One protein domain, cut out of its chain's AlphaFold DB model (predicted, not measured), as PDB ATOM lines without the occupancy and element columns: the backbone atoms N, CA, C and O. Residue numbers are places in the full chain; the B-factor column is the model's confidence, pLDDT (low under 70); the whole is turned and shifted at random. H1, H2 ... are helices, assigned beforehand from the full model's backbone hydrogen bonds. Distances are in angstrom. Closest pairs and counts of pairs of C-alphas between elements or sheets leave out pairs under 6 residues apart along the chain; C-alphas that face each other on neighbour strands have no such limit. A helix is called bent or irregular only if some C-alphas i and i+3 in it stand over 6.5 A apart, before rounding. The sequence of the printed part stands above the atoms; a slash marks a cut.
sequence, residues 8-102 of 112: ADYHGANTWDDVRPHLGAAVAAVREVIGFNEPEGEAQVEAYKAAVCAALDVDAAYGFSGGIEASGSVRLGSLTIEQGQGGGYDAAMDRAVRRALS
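This is residues 8 to 102 of the 112 residues of an uncharacterized protein of Collinsella aerofaciens (UniProt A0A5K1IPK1). The model is a helical hairpin, H2 and H3 side by side and running opposite ways, with a third helix, H1, crossing H2 steeply and reaching H3 with residues 29 to 33. A long link from H2 to H3, residues 62 to 87, draws out into an arm that lengthens the whole beyond the helices, and its tip, residues 75 to 80, sticks out free. The printed part has 95 residues with three named helices, in the order H1, H2, H3, and no named strand; the class is all helix. The whole is only just loose, close to compact, with a radius of gyration of the C-alphas of 15.2 A, and spans 55 by 27 by 18 A.

Begin with the longest helix, H2, residues 42 to 61: find C-alpha 42 at (7.886, 1.370, -17.806), from where it runs 28.6 A to C-alpha 61 at (13.722, 16.751, 5.564). Next look at H3, residues 88 to 101, which is 19.8 A long and ends with C-alpha 101 at (7.794, 0.750, -4.601). Then go back to H1, residues 16 to 34, which begins with C-alpha 16 at (16.938, 20.056, -8.144) and is 23.9 A long. H1 is irregular, with C-alphas 21 and 24 at 7.2 A from each other, and it has a kink of 56 degrees near residue 23.

H2 and H3 form a helical hairpin: they touch at a shallow tilt of 20 degrees, opposite ways, and their closest C-alphas, those of Ala 51 and Val 97, are 4.8 A apart. H1 touches H2 at a steep tilt of 62 degrees, opposite ways; look for their closest C-alphas at Ala 26 and Ala 55, 5.2 A apart. H1 and H3 touch about perpendicular, at 78 degrees, through residues 29 to 33 of H1 and 93 to 98 of H3 alone; their closest C-alphas, those of Val 30 and Val 97, are 6.4 A apart. The helix packing is mostly crossed, but only just, with 1 of the 3 touching pairs at a shallow tilt. In H2 and H3 every O i to N i+4 pair is within hydrogen-bond range; in H1 11 of 15 are.

The two C-alphas farthest apart are those of Gly 41 and Ser 78, at 55.5 A. The printed part, residues 8 to 102, has no cut. The link from H1 to H2 is short, with 7 residues, and the link from H2 to H3 is long, with 26. Along that long link you will find a short antiparallel pairing of residues 75 to 76 with 79 to 80. The mean pLDDT of the printed part is 74.6, and residues 65 to 87 are under 70.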
ATOM      1  N   ALA A   8      13.613  16.655 -14.449       79.38
ATOM      2  CA  ALA A   8      12.234  16.515 -14.897       79.38
ATOM      3  C   ALA A   8      11.442  15.470 -14.097       79.38
ATOM      4  O   ALA A   8      10.225  15.593 -14.010       79.38
ATOM      5  N   ASP A   9      12.116  14.475 -13.513       78.31
ATOM      6  CA  ASP A   9      11.482  13.408 -12.733       78.31
ATOM      7  C   ASP A   9      11.243  13.821 -11.271       78.31
ATOM      8  O   ASP A   9      10.446  13.212 -10.557       78.31
ATOM      9  N   TYR A  10      11.951  14.855 -10.808       80.19
ATOM     10  CA  TYR A  10      11.886  15.308  -9.431       80.19
ATOM     11  C   TYR A  10      10.789  16.360  -9.240       80.19
ATOM     12  O   TYR A  10      10.879  17.500  -9.698       80.19
ATOM     13  N   HIS A  11       9.750  15.968  -8.507       80.81
ATOM     14  CA  HIS A  11       8.604  16.815  -8.157       80.81
ATOM     15  C   HIS A  11       8.457  17.007  -6.638       80.81
ATOM     16  O   HIS A  11       7.354  17.234  -6.141       80.81
ATOM     17  N   GLY A  12       9.568  16.867  -5.905       76.75
ATOM     18  CA  GLY A  12       9.628  17.007  -4.452       76.75
ATOM     19  C   GLY A  12       9.539  18.457  -3.967       76.75
ATOM     20  O   GLY A  12       9.318  19.394  -4.737       76.75
ATOM     21  N   ALA A  13       9.716  18.655  -2.661       77.56
ATOM     22  CA  ALA A  13       9.533  19.967  -2.024       77.56
ATOM     23  C   ALA A  13      10.737  20.920  -2.184       77.56
ATOM     24  O   ALA A  13      10.613  22.116  -1.919       77.56
ATOM     25  N   ASN A  14      11.894  20.393  -2.591       83.94
ATOM     26  CA  ASN A  14      13.159  21.135  -2.701       83.94
ATOM     27  C   ASN A  14      13.506  21.467  -4.161       83.94
ATOM     28  O   ASN A  14      12.795  21.057  -5.075       83.94
ATOM     29  N   THR A  15      14.594  22.201  -4.410       85.56
ATOM     30  CA  THR A  15      15.066  22.434  -5.784       85.56
ATOM     31  C   THR A  15      15.979  21.301  -6.257       85.56
ATOM     32  O   THR A  15      16.623  20.636  -5.447       85.56
ATOM     33  N   TRP A  16      16.058  21.084  -7.576       84.00
ATOM     34  CA  TRP A  16      16.938  20.056  -8.144       84.00
ATOM     35  C   TRP A  16      18.413  20.275  -7.787       84.00
ATOM     36  O   TRP A  16      19.127  19.314  -7.518       84.00
ATOM     37  N   ASP A  17      18.878  21.526  -7.758       85.56
ATOM     38  CA  ASP A  17      20.275  21.832  -7.438       85.56
ATOM     39  C   ASP A  17      20.647  21.474  -5.993       85.56
ATOM     40  O   ASP A  17      21.788  21.071  -5.758       85.56
ATOM     41  N   ASP A  18      19.687  21.537  -5.064       81.94
ATOM     42  CA  ASP A  18      19.887  21.156  -3.661       81.94
ATOM     43  C   ASP A  18      19.938  19.631  -3.487       81.94
ATOM     44  O   ASP A  18      20.751  19.114  -2.726       81.94
ATOM     45  N   VAL A  19      19.099  18.889  -4.220       84.56
ATOM     46  CA  VAL A  19      18.986  17.426  -4.069       84.56
ATOM     47  C   VAL A  19      19.936  16.634  -4.962       84.56
ATOM     48  O   VAL A  19      20.321  15.517  -4.619       84.56
ATOM     49  N   ARG A  20      20.369  17.189  -6.102       87.75
ATOM     50  CA  ARG A  20      21.267  16.515  -7.055       87.75
ATOM     51  C   ARG A  20      22.563  15.996  -6.410       87.75
ATOM     52  O   ARG A  20      22.946  14.873  -6.740       87.75
ATOM     53  N   PRO A  21      23.250  16.724  -5.505       88.12
ATOM     54  CA  PRO A  21      24.431  16.203  -4.809       88.12
ATOM     55  C   PRO A  21      24.146  14.949  -3.965       88.12
ATOM     56  O   PRO A  21      25.032  14.114  -3.790       88.12
ATOM     57  N   HIS A  22      22.905  14.791  -3.497       84.94
ATOM     58  CA  HIS A  22      22.441  13.695  -2.641       84.94
ATOM     59  C   HIS A  22      21.900  12.496  -3.436       84.94
ATOM     60  O   HIS A  22      21.639  11.433  -2.870       84.94
ATOM     61  N   LEU A  23      21.807  12.618  -4.767       86.38
ATOM     62  CA  LEU A  23      21.277  11.580  -5.653       86.38
ATOM     63  C   LEU A  23      22.011  10.243  -5.505       86.38
ATOM     64  O   LEU A  23      21.379   9.190  -5.507       86.38
ATOM     65  N   GLY A  24      23.334  10.271  -5.328       84.88
ATOM     66  CA  GLY A  24      24.123   9.053  -5.135       84.88
ATOM     67  C   GLY A  24      23.720   8.272  -3.879       84.88
ATOM     68  O   GLY A  24      23.596   7.049  -3.934       84.88
ATOM     69  N   ALA A  25      23.466   8.974  -2.770       83.88
ATOM     70  CA  ALA A  25      23.032   8.364  -1.516       83.88
ATOM     71  C   ALA A  25      21.598   7.822  -1.621       83.88
ATOM     72  O   ALA A  25      21.338   6.686  -1.228       83.88
ATOM     73  N   ALA A  26      20.693   8.585  -2.239       85.56
ATOM     74  CA  ALA A  26      19.319   8.154  -2.485       85.56
ATOM     75  C   ALA A  26      19.249   6.900  -3.375       85.56
ATOM     76  O   ALA A  26      18.530   5.952  -3.062       85.56
ATOM     77  N   VAL A  27      20.042   6.842  -4.450       88.19
ATOM     78  CA  VAL A  27      20.132   5.656  -5.319       88.19
ATOM     79  C   VAL A  27      20.681   4.447  -4.561       88.19
ATOM     80  O   VAL A  27      20.192   3.336  -4.764       88.19
ATOM     81  N   ALA A  28      21.673   4.632  -3.686       85.12
ATOM     82  CA  ALA A  28      22.195   3.551  -2.853       85.12
ATOM     83  C   ALA A  28      21.123   3.006  -1.892       85.12
ATOM     84  O   ALA A  28      20.917   1.795  -1.851       85.12
ATOM     85  N   ALA A  29      20.376   3.883  -1.216       84.69
ATOM     86  CA  ALA A  29      19.282   3.488  -0.326       84.69
ATOM     87  C   ALA A  29      18.178   2.715  -1.069       84.69
ATOM     88  O   ALA A  29      17.714   1.674  -0.607       84.69
ATOM     89  N   VAL A  30      17.791   3.165  -2.268       85.56
ATOM     90  CA  VAL A  30      16.809   2.442  -3.095       85.56
ATOM     91  C   VAL A  30      17.356   1.089  -3.553       85.56
ATOM     92  O   VAL A  30      16.624   0.099  -3.517       85.56
ATOM     93  N   ARG A  31      18.642   1.011  -3.932       84.75
ATOM     94  CA  ARG A  31      19.318  -0.246  -4.304       84.75
ATOM     95  C   ARG A  31      19.299  -1.279  -3.181       84.75
ATOM     96  O   ARG A  31      19.100  -2.455  -3.467       84.75
ATOM     97  N   GLU A  32      19.475  -0.866  -1.930       83.88
ATOM     98  CA  GLU A  32      19.392  -1.782  -0.786       83.88
ATOM     99  C   GLU A  32      17.994  -2.400  -0.633       83.88
ATOM    100  O   GLU A  32      17.875  -3.564  -0.251       83.88
ATOM    101  N   VAL A  33      16.937  -1.665  -1.004       82.31
ATOM    102  CA  VAL A  33      15.542  -2.129  -0.904       82.31
ATOM    103  C   VAL A  33      15.117  -3.005  -2.091       82.31
ATOM    104  O   VAL A  33      14.429  -4.008  -1.896       82.31
ATOM    105  N   ILE A  34      15.507  -2.662  -3.323       81.00
ATOM    106  CA  ILE A  34      15.196  -3.479  -4.518       81.00
ATOM    107  C   ILE A  34      16.139  -4.681  -4.672       81.00
ATOM    108  O   ILE A  34      15.822  -5.638  -5.380       81.00
ATOM    109  N   GLY A  35      17.301  -4.658  -4.011       79.06
ATOM    110  CA  GLY A  35      18.308  -5.710  -4.088       79.06
ATOM    111  C   GLY A  35      18.776  -5.951  -5.525       79.06
ATOM    112  O   GLY A  35      19.352  -5.072  -6.164       79.06
ATOM    113  N   PHE A  36      18.528  -7.163  -6.025       75.38
ATOM    114  CA  PHE A  36      18.869  -7.576  -7.393       75.38
ATOM    115  C   PHE A  36      17.717  -7.415  -8.398       75.38
ATOM    116  O   PHE A  36      17.888  -7.774  -9.561       75.38
ATOM    117  N   ASN A  37      16.552  -6.907  -7.980       74.19
ATOM    118  CA  ASN A  37      15.444  -6.662  -8.899       74.19
ATOM    119  C   ASN A  37      15.764  -5.431  -9.757       74.19
ATOM    120  O   ASN A  37      15.793  -4.308  -9.251       74.19
ATOM    121  N   GLU A  38      16.003  -5.635 -11.052       76.19
ATOM    122  CA  GLU A  38      16.135  -4.529 -11.999       76.19
ATOM    123  C   GLU A  38      14.747  -4.089 -12.503       76.19
ATOM    124  O   GLU A  38      13.889  -4.936 -12.762       76.19
ATOM    125  N   PRO A  39      14.492  -2.776 -12.644       75.69
ATOM    126  CA  PRO A  39      13.283  -2.287 -13.296       75.69
ATOM    127  C   PRO A  39      13.344  -2.569 -14.802       75.69
ATOM    128  O   PRO A  39      14.153  -1.976 -15.515       75.69
ATOM    129  N   GLU A  40      12.485  -3.469 -15.284       74.88
ATOM    130  CA  GLU A  40      12.416  -3.872 -16.697       74.88
ATOM    131  C   GLU A  40      11.232  -3.219 -17.434       74.88
ATOM    132  O   GLU A  40      11.315  -2.956 -18.633       74.88
ATOM    133  N   GLY A  41      10.131  -2.937 -16.727       77.31
ATOM    134  CA  GLY A  41       8.927  -2.305 -17.281       77.31
ATOM    135  C   GLY A  41       8.850  -0.792 -17.062       77.31
ATOM    136  O   GLY A  41       9.386  -0.264 -16.095       77.31
ATOM    137  N   GLU A  42       8.101  -0.087 -17.914       77.88
ATOM    138  CA  GLU A  42       7.886   1.370 -17.806       77.88
ATOM    139  C   GLU A  42       7.327   1.773 -16.429       77.88
ATOM    140  O   GLU A  42       7.904   2.616 -15.750       77.88
ATOM    141  N   ALA A  43       6.308   1.059 -15.938       77.19
ATOM    142  CA  ALA A  43       5.745   1.281 -14.602       77.19
ATOM    143  C   ALA A  43       6.746   1.009 -13.457       77.19
ATOM    144  O   ALA A  43       6.664   1.605 -12.385       77.19
ATOM    145  N   GLN A  44       7.706   0.106 -13.672       78.25
ATOM    146  CA  GLN A  44       8.766  -0.196 -12.709       78.25
ATOM    147  C   GLN A  44       9.843   0.892 -12.720       78.25
ATOM    148  O   GLN A  44      10.331   1.294 -11.667       78.25
ATOM    149  N   VAL A  45      10.186   1.409 -13.901       83.75
ATOM    150  CA  VAL A  45      11.091   2.550 -14.056       83.75
ATOM    151  C   VAL A  45      10.503   3.791 -13.385       83.75
ATOM    152  O   VAL A  45      11.208   4.448 -12.622       83.75
ATOM    153  N   GLU A  46       9.216   4.078 -13.591       82.62
ATOM    154  CA  GLU A  46       8.526   5.179 -12.909       82.62
ATOM    155  C   GLU A  46       8.520   4.994 -11.386       82.62
ATOM    156  O   GLU A  46       8.870   5.920 -10.655       82.62
ATOM    157  N   ALA A  47       8.205   3.792 -10.892       83.25
ATOM    158  CA  ALA A  47       8.220   3.501  -9.458       83.25
ATOM    159  C   ALA A  47       9.622   3.638  -8.843       83.25
ATOM    160  O   ALA A  47       9.771   4.177  -7.746       83.25
ATOM    161  N   TYR A  48      10.664   3.203  -9.557       85.69
ATOM    162  CA  TYR A  48      12.049   3.395  -9.139       85.69
ATOM    163  C   TYR A  48      12.403   4.884  -9.052       85.69
ATOM    164  O   TYR A  48      12.931   5.331  -8.034       85.69
ATOM    165  N   LYS A  49      12.079   5.673 -10.083       88.12
ATOM    166  CA  LYS A  49      12.333   7.121 -10.089       88.12
ATOM    167  C   LYS A  49      11.590   7.820  -8.949       88.12
ATOM    168  O   LYS A  49      12.189   8.620  -8.231       88.12
ATOM    169  N   ALA A  50      10.329   7.456  -8.720       86.44
ATOM    170  CA  ALA A  50       9.532   7.959  -7.605       86.44
ATOM    171  C   ALA A  50      10.144   7.594  -6.242       86.44
ATOM    172  O   ALA A  50      10.163   8.426  -5.337       86.44
ATOM    173  N   ALA A  51      10.694   6.385  -6.096       87.12
ATOM    174  CA  ALA A  51      11.370   5.956  -4.874       87.12
ATOM    175  C   ALA A  51      12.657   6.745  -4.608       87.12
ATOM    176  O   ALA A  51      12.901   7.142  -3.469       87.12
ATOM    177  N   VAL A  52      13.451   7.025  -5.646       88.38
ATOM    178  CA  VAL A  52      14.651   7.868  -5.523       88.38
ATOM    179  C   VAL A  52      14.272   9.300  -5.144       88.38
ATOM    180  O   VAL A  52      14.891   9.875  -4.254       88.38
ATOM    181  N   CYS A  53      13.221   9.864  -5.746       88.00
ATOM    182  CA  CYS A  53      12.730  11.195  -5.378       88.00
ATOM    183  C   CYS A  53      12.230  11.241  -3.927       88.00
ATOM    184  O   CYS A  53      12.566  12.165  -3.193       88.00
ATOM    185  N   ALA A  54      11.504  10.212  -3.482       87.00
ATOM    186  CA  ALA A  54      11.048  10.106  -2.100       87.00
ATOM    187  C   ALA A  54      12.219   9.987  -1.109       87.00
ATOM    188  O   ALA A  54      12.167  10.569  -0.028       87.00
ATOM    189  N   ALA A  55      13.284   9.270  -1.475       87.44
ATOM    190  CA  ALA A  55      14.503   9.198  -0.675       87.44
ATOM    191  C   ALA A  55      15.201  10.566  -0.566       87.44
ATOM    192  O   ALA A  55      15.632  10.949   0.519       87.44
ATOM    193  N   LEU A  56      15.254  11.336  -1.659       87.75
ATOM    194  CA  LEU A  56      15.782  12.705  -1.653       87.75
ATOM    195  C   LEU A  56      14.962  13.643  -0.762       87.75
ATOM    196  O   LEU A  56      15.542  14.427  -0.013       87.75
ATOM    197  N   ASP A  57      13.631  13.547  -0.799       85.56
ATOM    198  CA  ASP A  57      12.755  14.334   0.075       85.56
ATOM    199  C   ASP A  57      12.967  13.993   1.557       85.56
ATOM    200  O   ASP A  57      12.935  14.886   2.407       85.56
ATOM    201  N   VAL A  58      13.214  12.718   1.883       84.75
ATOM    202  CA  VAL A  58      13.573  12.313   3.248       84.75
ATOM    203  C   VAL A  58      14.926  12.898   3.634       84.75
ATOM    204  O   VAL A  58      15.006  13.547   4.671       84.75
ATOM    205  N   ASP A  59      15.972  12.744   2.823       84.56
ATOM    206  CA  ASP A  59      17.290  13.300   3.165       84.56
ATOM    207  C   ASP A  59      17.226  14.822   3.363       84.56
ATOM    208  O   ASP A  59      17.705  15.345   4.371       84.56
ATOM    209  N   ALA A  60      16.497  15.527   2.498       83.56
ATOM    210  CA  ALA A  60      16.249  16.956   2.644       83.56
ATOM    211  C   ALA A  60      15.491  17.313   3.937       83.56
ATOM    212  O   ALA A  60      15.855  18.269   4.623       83.56
ATOM    213  N   ALA A  61      14.469  16.538   4.320       82.44
ATOM    214  CA  ALA A  61      13.722  16.751   5.564       82.44
ATOM    215  C   ALA A  61      14.593  16.580   6.822       82.44
ATOM    216  O   ALA A  61      14.312  17.189   7.856       82.44
ATOM    217  N   TYR A  62      15.663  15.791   6.725       78.12
ATOM    218  CA  TYR A  62      16.680  15.622   7.764       78.12
ATOM    219  C   TYR A  62      17.902  16.533   7.558       78.12
ATOM    220  O   TYR A  62      18.960  16.302   8.149       78.12
ATOM    221  N   GLY A  63      17.763  17.586   6.747       77.88
ATOM    222  CA  GLY A  63      18.784  18.610   6.552       77.88
ATOM    223  C   GLY A  63      19.971  18.148   5.714       77.88
ATOM    224  O   GLY A  63      21.075  18.632   5.939       77.88
ATOM    225  N   PHE A  64      19.768  17.197   4.795       77.31
ATOM    226  CA  PHE A  64      20.820  16.633   3.938       77.31
ATOM    227  C   PHE A  64      21.964  15.980   4.720       77.31
ATOM    228  O   PHE A  64      23.088  15.823   4.238       77.31
ATOM    229  N   SER A  65      21.682  15.633   5.973       67.19
ATOM    230  CA  SER A  65      22.686  15.178   6.913       67.19
ATOM    231  C   SER A  65      22.938  13.684   6.827       67.19
ATOM    232  O   SER A  65      23.774  13.206   7.582       67.19
ATOM    233  N   GLY A  66      22.218  12.915   6.000       60.75
ATOM    234  CA  GLY A  66      22.322  11.453   6.006       60.75
ATOM    235  C   GLY A  66      22.025  10.839   7.382       60.75
ATOM    236  O   GLY A  66      22.625   9.833   7.753       60.75
ATOM    237  N   GLY A  67      21.180  11.498   8.184       59.00
ATOM    238  CA  GLY A  67      20.838  11.085   9.548       59.00
ATOM    239  C   GLY A  67      21.833  11.508  10.638       59.00
ATOM    240  O   GLY A  67      21.573  11.259  11.817       59.00
ATOM    241  N   ILE A  68      22.940  12.179  10.298       59.03
ATOM    242  CA  ILE A  68      23.993  12.534  11.263       59.03
ATOM    243  C   ILE A  68      23.539  13.681  12.194       59.03
ATOM    244  O   ILE A  68      23.808  13.643  13.396       59.03
ATOM    245  N   GLU A  69      22.782  14.666  11.688       50.28
ATOM    246  CA  GLU A  69      22.335  15.833  12.479       50.28
ATOM    247  C   GLU A  69      21.101  15.567  13.352       50.28
ATOM    248  O   GLU A  69      20.856  16.293  14.319       50.28
ATOM    249  N   ALA A  70      20.381  14.461  13.125       49.78
ATOM    250  CA  ALA A  70      19.311  14.010  14.023       49.78
ATOM    251  C   ALA A  70      19.827  13.605  15.423       49.78
ATOM    252  O   ALA A  70      19.041  13.381  16.340       49.78
ATOM    253  N   SER A  71      21.152  13.537  15.604       46.91
ATOM    254  CA  SER A  71      21.821  13.224  16.874       46.91
ATOM    255  C   SER A  71      22.031  14.451  17.780       46.91
ATOM    256  O   SER A  71      22.635  14.340  18.849       46.91
ATOM    257  N   GLY A  72      21.569  15.637  17.374       45.88
ATOM    258  CA  GLY A  72      21.697  16.860  18.161       45.88
ATOM    259  C   GLY A  72      20.737  16.890  19.352       45.88
ATOM    260  O   GLY A  72      19.530  17.051  19.183       45.88
ATOM    261  N   SER A  73      21.259  16.801  20.579       47.44
ATOM    262  CA  SER A  73      20.475  17.054  21.793       47.44
ATOM    263  C   SER A  73      19.903  18.478  21.762       47.44
ATOM    264  O   SER A  73      20.633  19.450  21.980       47.44
ATOM    265  N   VAL A  74      18.605  18.635  21.513       46.97
ATOM    266  CA  VAL A  74      17.948  19.941  21.621       46.97
ATOM    267  C   VAL A  74      17.705  20.224  23.103       46.97
ATOM    268  O   VAL A  74      16.824  19.637  23.731       46.97
ATOM    269  N   ARG A  75      18.504  21.121  23.694       46.16
ATOM    270  CA  ARG A  75      18.265  21.617  25.057       46.16
ATOM    271  C   ARG A  75      17.161  22.672  25.034       46.16
ATOM    272  O   ARG A  75      17.425  23.841  24.767       46.16
ATOM    273  N   LEU A  76      15.937  22.270  25.361       41.50
ATOM    274  CA  LEU A  76      14.819  23.178  25.629       41.50
ATOM    275  C   LEU A  76      14.656  23.307  27.156       41.50
ATOM    276  O   LEU A  76      13.862  22.616  27.789       41.50
ATOM    277  N   GLY A  77      15.478  24.161  27.776       57.09
ATOM    278  CA  GLY A  77      15.501  24.351  29.235       57.09
ATOM    279  C   GLY A  77      16.140  23.185  30.008       57.09
ATOM    280  O   GLY A  77      17.055  22.530  29.514       57.09
ATOM    281  N   SER A  78      15.692  22.932  31.243       53.12
ATOM    282  CA  SER A  78      16.226  21.882  32.136       53.12
ATOM    283  C   SER A  78      15.767  20.457  31.793       53.12
ATOM    284  O   SER A  78      15.968  19.539  32.586       53.12
ATOM    285  N   LEU A  79      15.119  20.270  30.643       43.94
ATOM    286  CA  LEU A  79      14.659  18.980  30.150       43.94
ATOM    287  C   LEU A  79      15.579  18.547  29.008       43.94
ATOM    288  O   LEU A  79      15.499  19.058  27.892       43.94
ATOM    289  N   THR A  80      16.473  17.606  29.295       43.72
ATOM    290  CA  THR A  80      17.225  16.897  28.260       43.72
ATOM    291  C   THR A  80      16.272  15.910  27.596       43.72
ATOM    292  O   THR A  80      15.929  14.889  28.187       43.72
ATOM    293  N   ILE A  81      15.815  16.221  26.385       50.22
ATOM    294  CA  ILE A  81      15.142  15.239  25.536       50.22
ATOM    295  C   ILE A  81      16.255  14.498  24.804       50.22
ATOM    296  O   ILE A  81      16.810  14.993  23.824       50.22
ATOM    297  N   GLU A  82      16.611  13.321  25.310       48.22
ATOM    298  CA  GLU A  82      17.362  12.340  24.533       48.22
ATOM    299  C   GLU A  82      16.412  11.821  23.451       48.22
ATOM    300  O   GLU A  82      15.632  10.892  23.663       48.22
ATOM    301  N   GLN A  83      16.389  12.498  22.303       47.78
ATOM    302  CA  GLN A  83      15.692  11.993  21.132       47.78
ATOM    303  C   GLN A  83      16.493  10.773  20.670       47.78
ATOM    304  O   GLN A  83      17.628  10.895  20.216       47.78
ATOM    305  N   GLY A  84      15.952   9.589  20.959       43.62
ATOM    306  CA  GLY A  84      16.641   8.320  20.780       43.62
ATOM    307  C   GLY A  84      17.234   8.179  19.381       43.62
ATOM    308  O   GLY A  84      16.503   8.180  18.397       43.62
ATOM    309  N   GLN A  85      18.564   8.061  19.360       43.97
ATOM    310  CA  GLN A  85      19.384   7.235  18.470       43.97
ATOM    311  C   GLN A  85      18.878   7.093  17.034       43.97
ATOM    312  O   GLN A  85      17.995   6.275  16.816       43.97
ATOM    313  N   GLY A  86      19.506   7.792  16.079       48.91
ATOM    314  CA  GLY A  86      19.960   7.297  14.759       48.91
ATOM    315  C   GLY A  86      19.058   6.436  13.855       48.91
ATOM    316  O   GLY A  86      19.501   6.068  12.783       48.91
ATOM    317  N   GLY A  87      17.825   6.110  14.233       53.50
ATOM    318  CA  GLY A  87      16.952   5.142  13.567       53.50
ATOM    319  C   GLY A  87      15.663   5.762  13.042       53.50
ATOM    320  O   GLY A  87      14.942   5.118  12.290       53.50
ATOM    321  N   GLY A  88      15.371   7.019  13.394       71.44
ATOM    322  CA  GLY A  88      14.261   7.766  12.799       71.44
ATOM    323  C   GLY A  88      14.495   8.057  11.316       71.44
ATOM    324  O   GLY A  88      13.569   7.918  10.526       71.44
ATOM    325  N   TYR A  89      15.737   8.398  10.951       78.06
ATOM    326  CA  TYR A  89      16.142   8.621   9.564       78.06
ATOM    327  C   TYR A  89      16.052   7.329   8.746       78.06
ATOM    328  O   TYR A  89      15.287   7.282   7.786       78.06
ATOM    329  N   ASP A  90      16.729   6.262   9.179       80.00
ATOM    330  CA  ASP A  90      16.732   4.980   8.462       80.00
ATOM    331  C   ASP A  90      15.318   4.398   8.319       80.00
ATOM    332  O   ASP A  90      14.927   3.957   7.239       80.00
ATOM    333  N   ALA A  91      14.496   4.461   9.375       80.75
ATOM    334  CA  ALA A  91      13.112   3.998   9.312       80.75
ATOM    335  C   ALA A  91      12.227   4.881   8.416       80.75
ATOM    336  O   ALA A  91      11.334   4.365   7.744       80.75
ATOM    337  N   ALA A  92      12.436   6.203   8.397       81.88
ATOM    338  CA  ALA A  92      11.715   7.105   7.499       81.88
ATOM    339  C   ALA A  92      12.113   6.870   6.035       81.88
ATOM    340  O   ALA A  92      11.233   6.831   5.174       81.88
ATOM    341  N   MET A  93      13.406   6.655   5.784       84.81
ATOM    342  CA  MET A  93      13.973   6.350   4.474       84.81
ATOM    343  C   MET A  93      13.412   5.034   3.930       84.81
ATOM    344  O   MET A  93      12.772   5.025   2.879       84.81
ATOM    345  N   ASP A  94      13.543   3.939   4.685       84.94
ATOM    346  CA  ASP A  94      13.021   2.621   4.302       84.94
ATOM    347  C   ASP A  94      11.500   2.668   4.084       84.94
ATOM    348  O   ASP A  94      10.991   2.172   3.078       84.94
ATOM    349  N   ARG A  95      10.754   3.363   4.953       84.81
ATOM    350  CA  ARG A  95       9.302   3.532   4.799       84.81
ATOM    351  C   ARG A  95       8.927   4.304   3.535       84.81
ATOM    352  O   ARG A  95       7.961   3.924   2.871       84.81
ATOM    353  N   ALA A  96       9.625   5.395   3.224       85.06
ATOM    354  CA  ALA A  96       9.345   6.222   2.052       85.06
ATOM    355  C   ALA A  96       9.635   5.459   0.755       85.06
ATOM    356  O   ALA A  96       8.771   5.386  -0.122       85.06
ATOM    357  N   VAL A  97      10.799   4.807   0.687       85.00
ATOM    358  CA  VAL A  97      11.211   3.977  -0.451       85.00
ATOM    359  C   VAL A  97      10.241   2.812  -0.648       85.00
ATOM    360  O   VAL A  97       9.714   2.626  -1.744       85.00
ATOM    361  N   ARG A  98       9.906   2.065   0.414       82.75
ATOM    362  CA  ARG A  98       8.943   0.955   0.320       82.75
ATOM    363  C   ARG A  98       7.563   1.405  -0.118       82.75
ATOM    364  O   ARG A  98       6.916   0.702  -0.886       82.75
ATOM    365  N   ARG A  99       7.098   2.566   0.347       82.75
ATOM    366  CA  ARG A  99       5.796   3.113  -0.050       82.75
ATOM    367  C   ARG A  99       5.753   3.450  -1.539       82.75
ATOM    368  O   ARG A  99       4.733   3.184  -2.162       82.75
ATOM    369  N   ALA A 100       6.825   4.018  -2.085       81.75
ATOM    370  CA  ALA A 100       6.914   4.342  -3.508       81.75
ATOM    371  C   ALA A 100       7.005   3.085  -4.392       81.75
ATOM    372  O   ALA A 100       6.462   3.062  -5.492       81.75
ATOM    373  N   LEU A 101       7.647   2.025  -3.892       78.25
ATOM    374  CA  LEU A 101       7.794   0.750  -4.601       78.25
ATOM    375  C   LEU A 101       6.613  -0.218  -4.393       78.25
ATOM    376  O   LEU A 101       6.474  -1.184  -5.148       78.25
ATOM    377  N   SER A 102       5.761   0.006  -3.392       77.69
ATOM    378  CA  SER A 102       4.590  -0.833  -3.108       77.69
ATOM    379  C   SER A 102       3.661  -0.913  -4.323       77.69
ATOM    380  O   SER A 102       3.289   0.111  -4.889       77.69
TER     381      SER A 102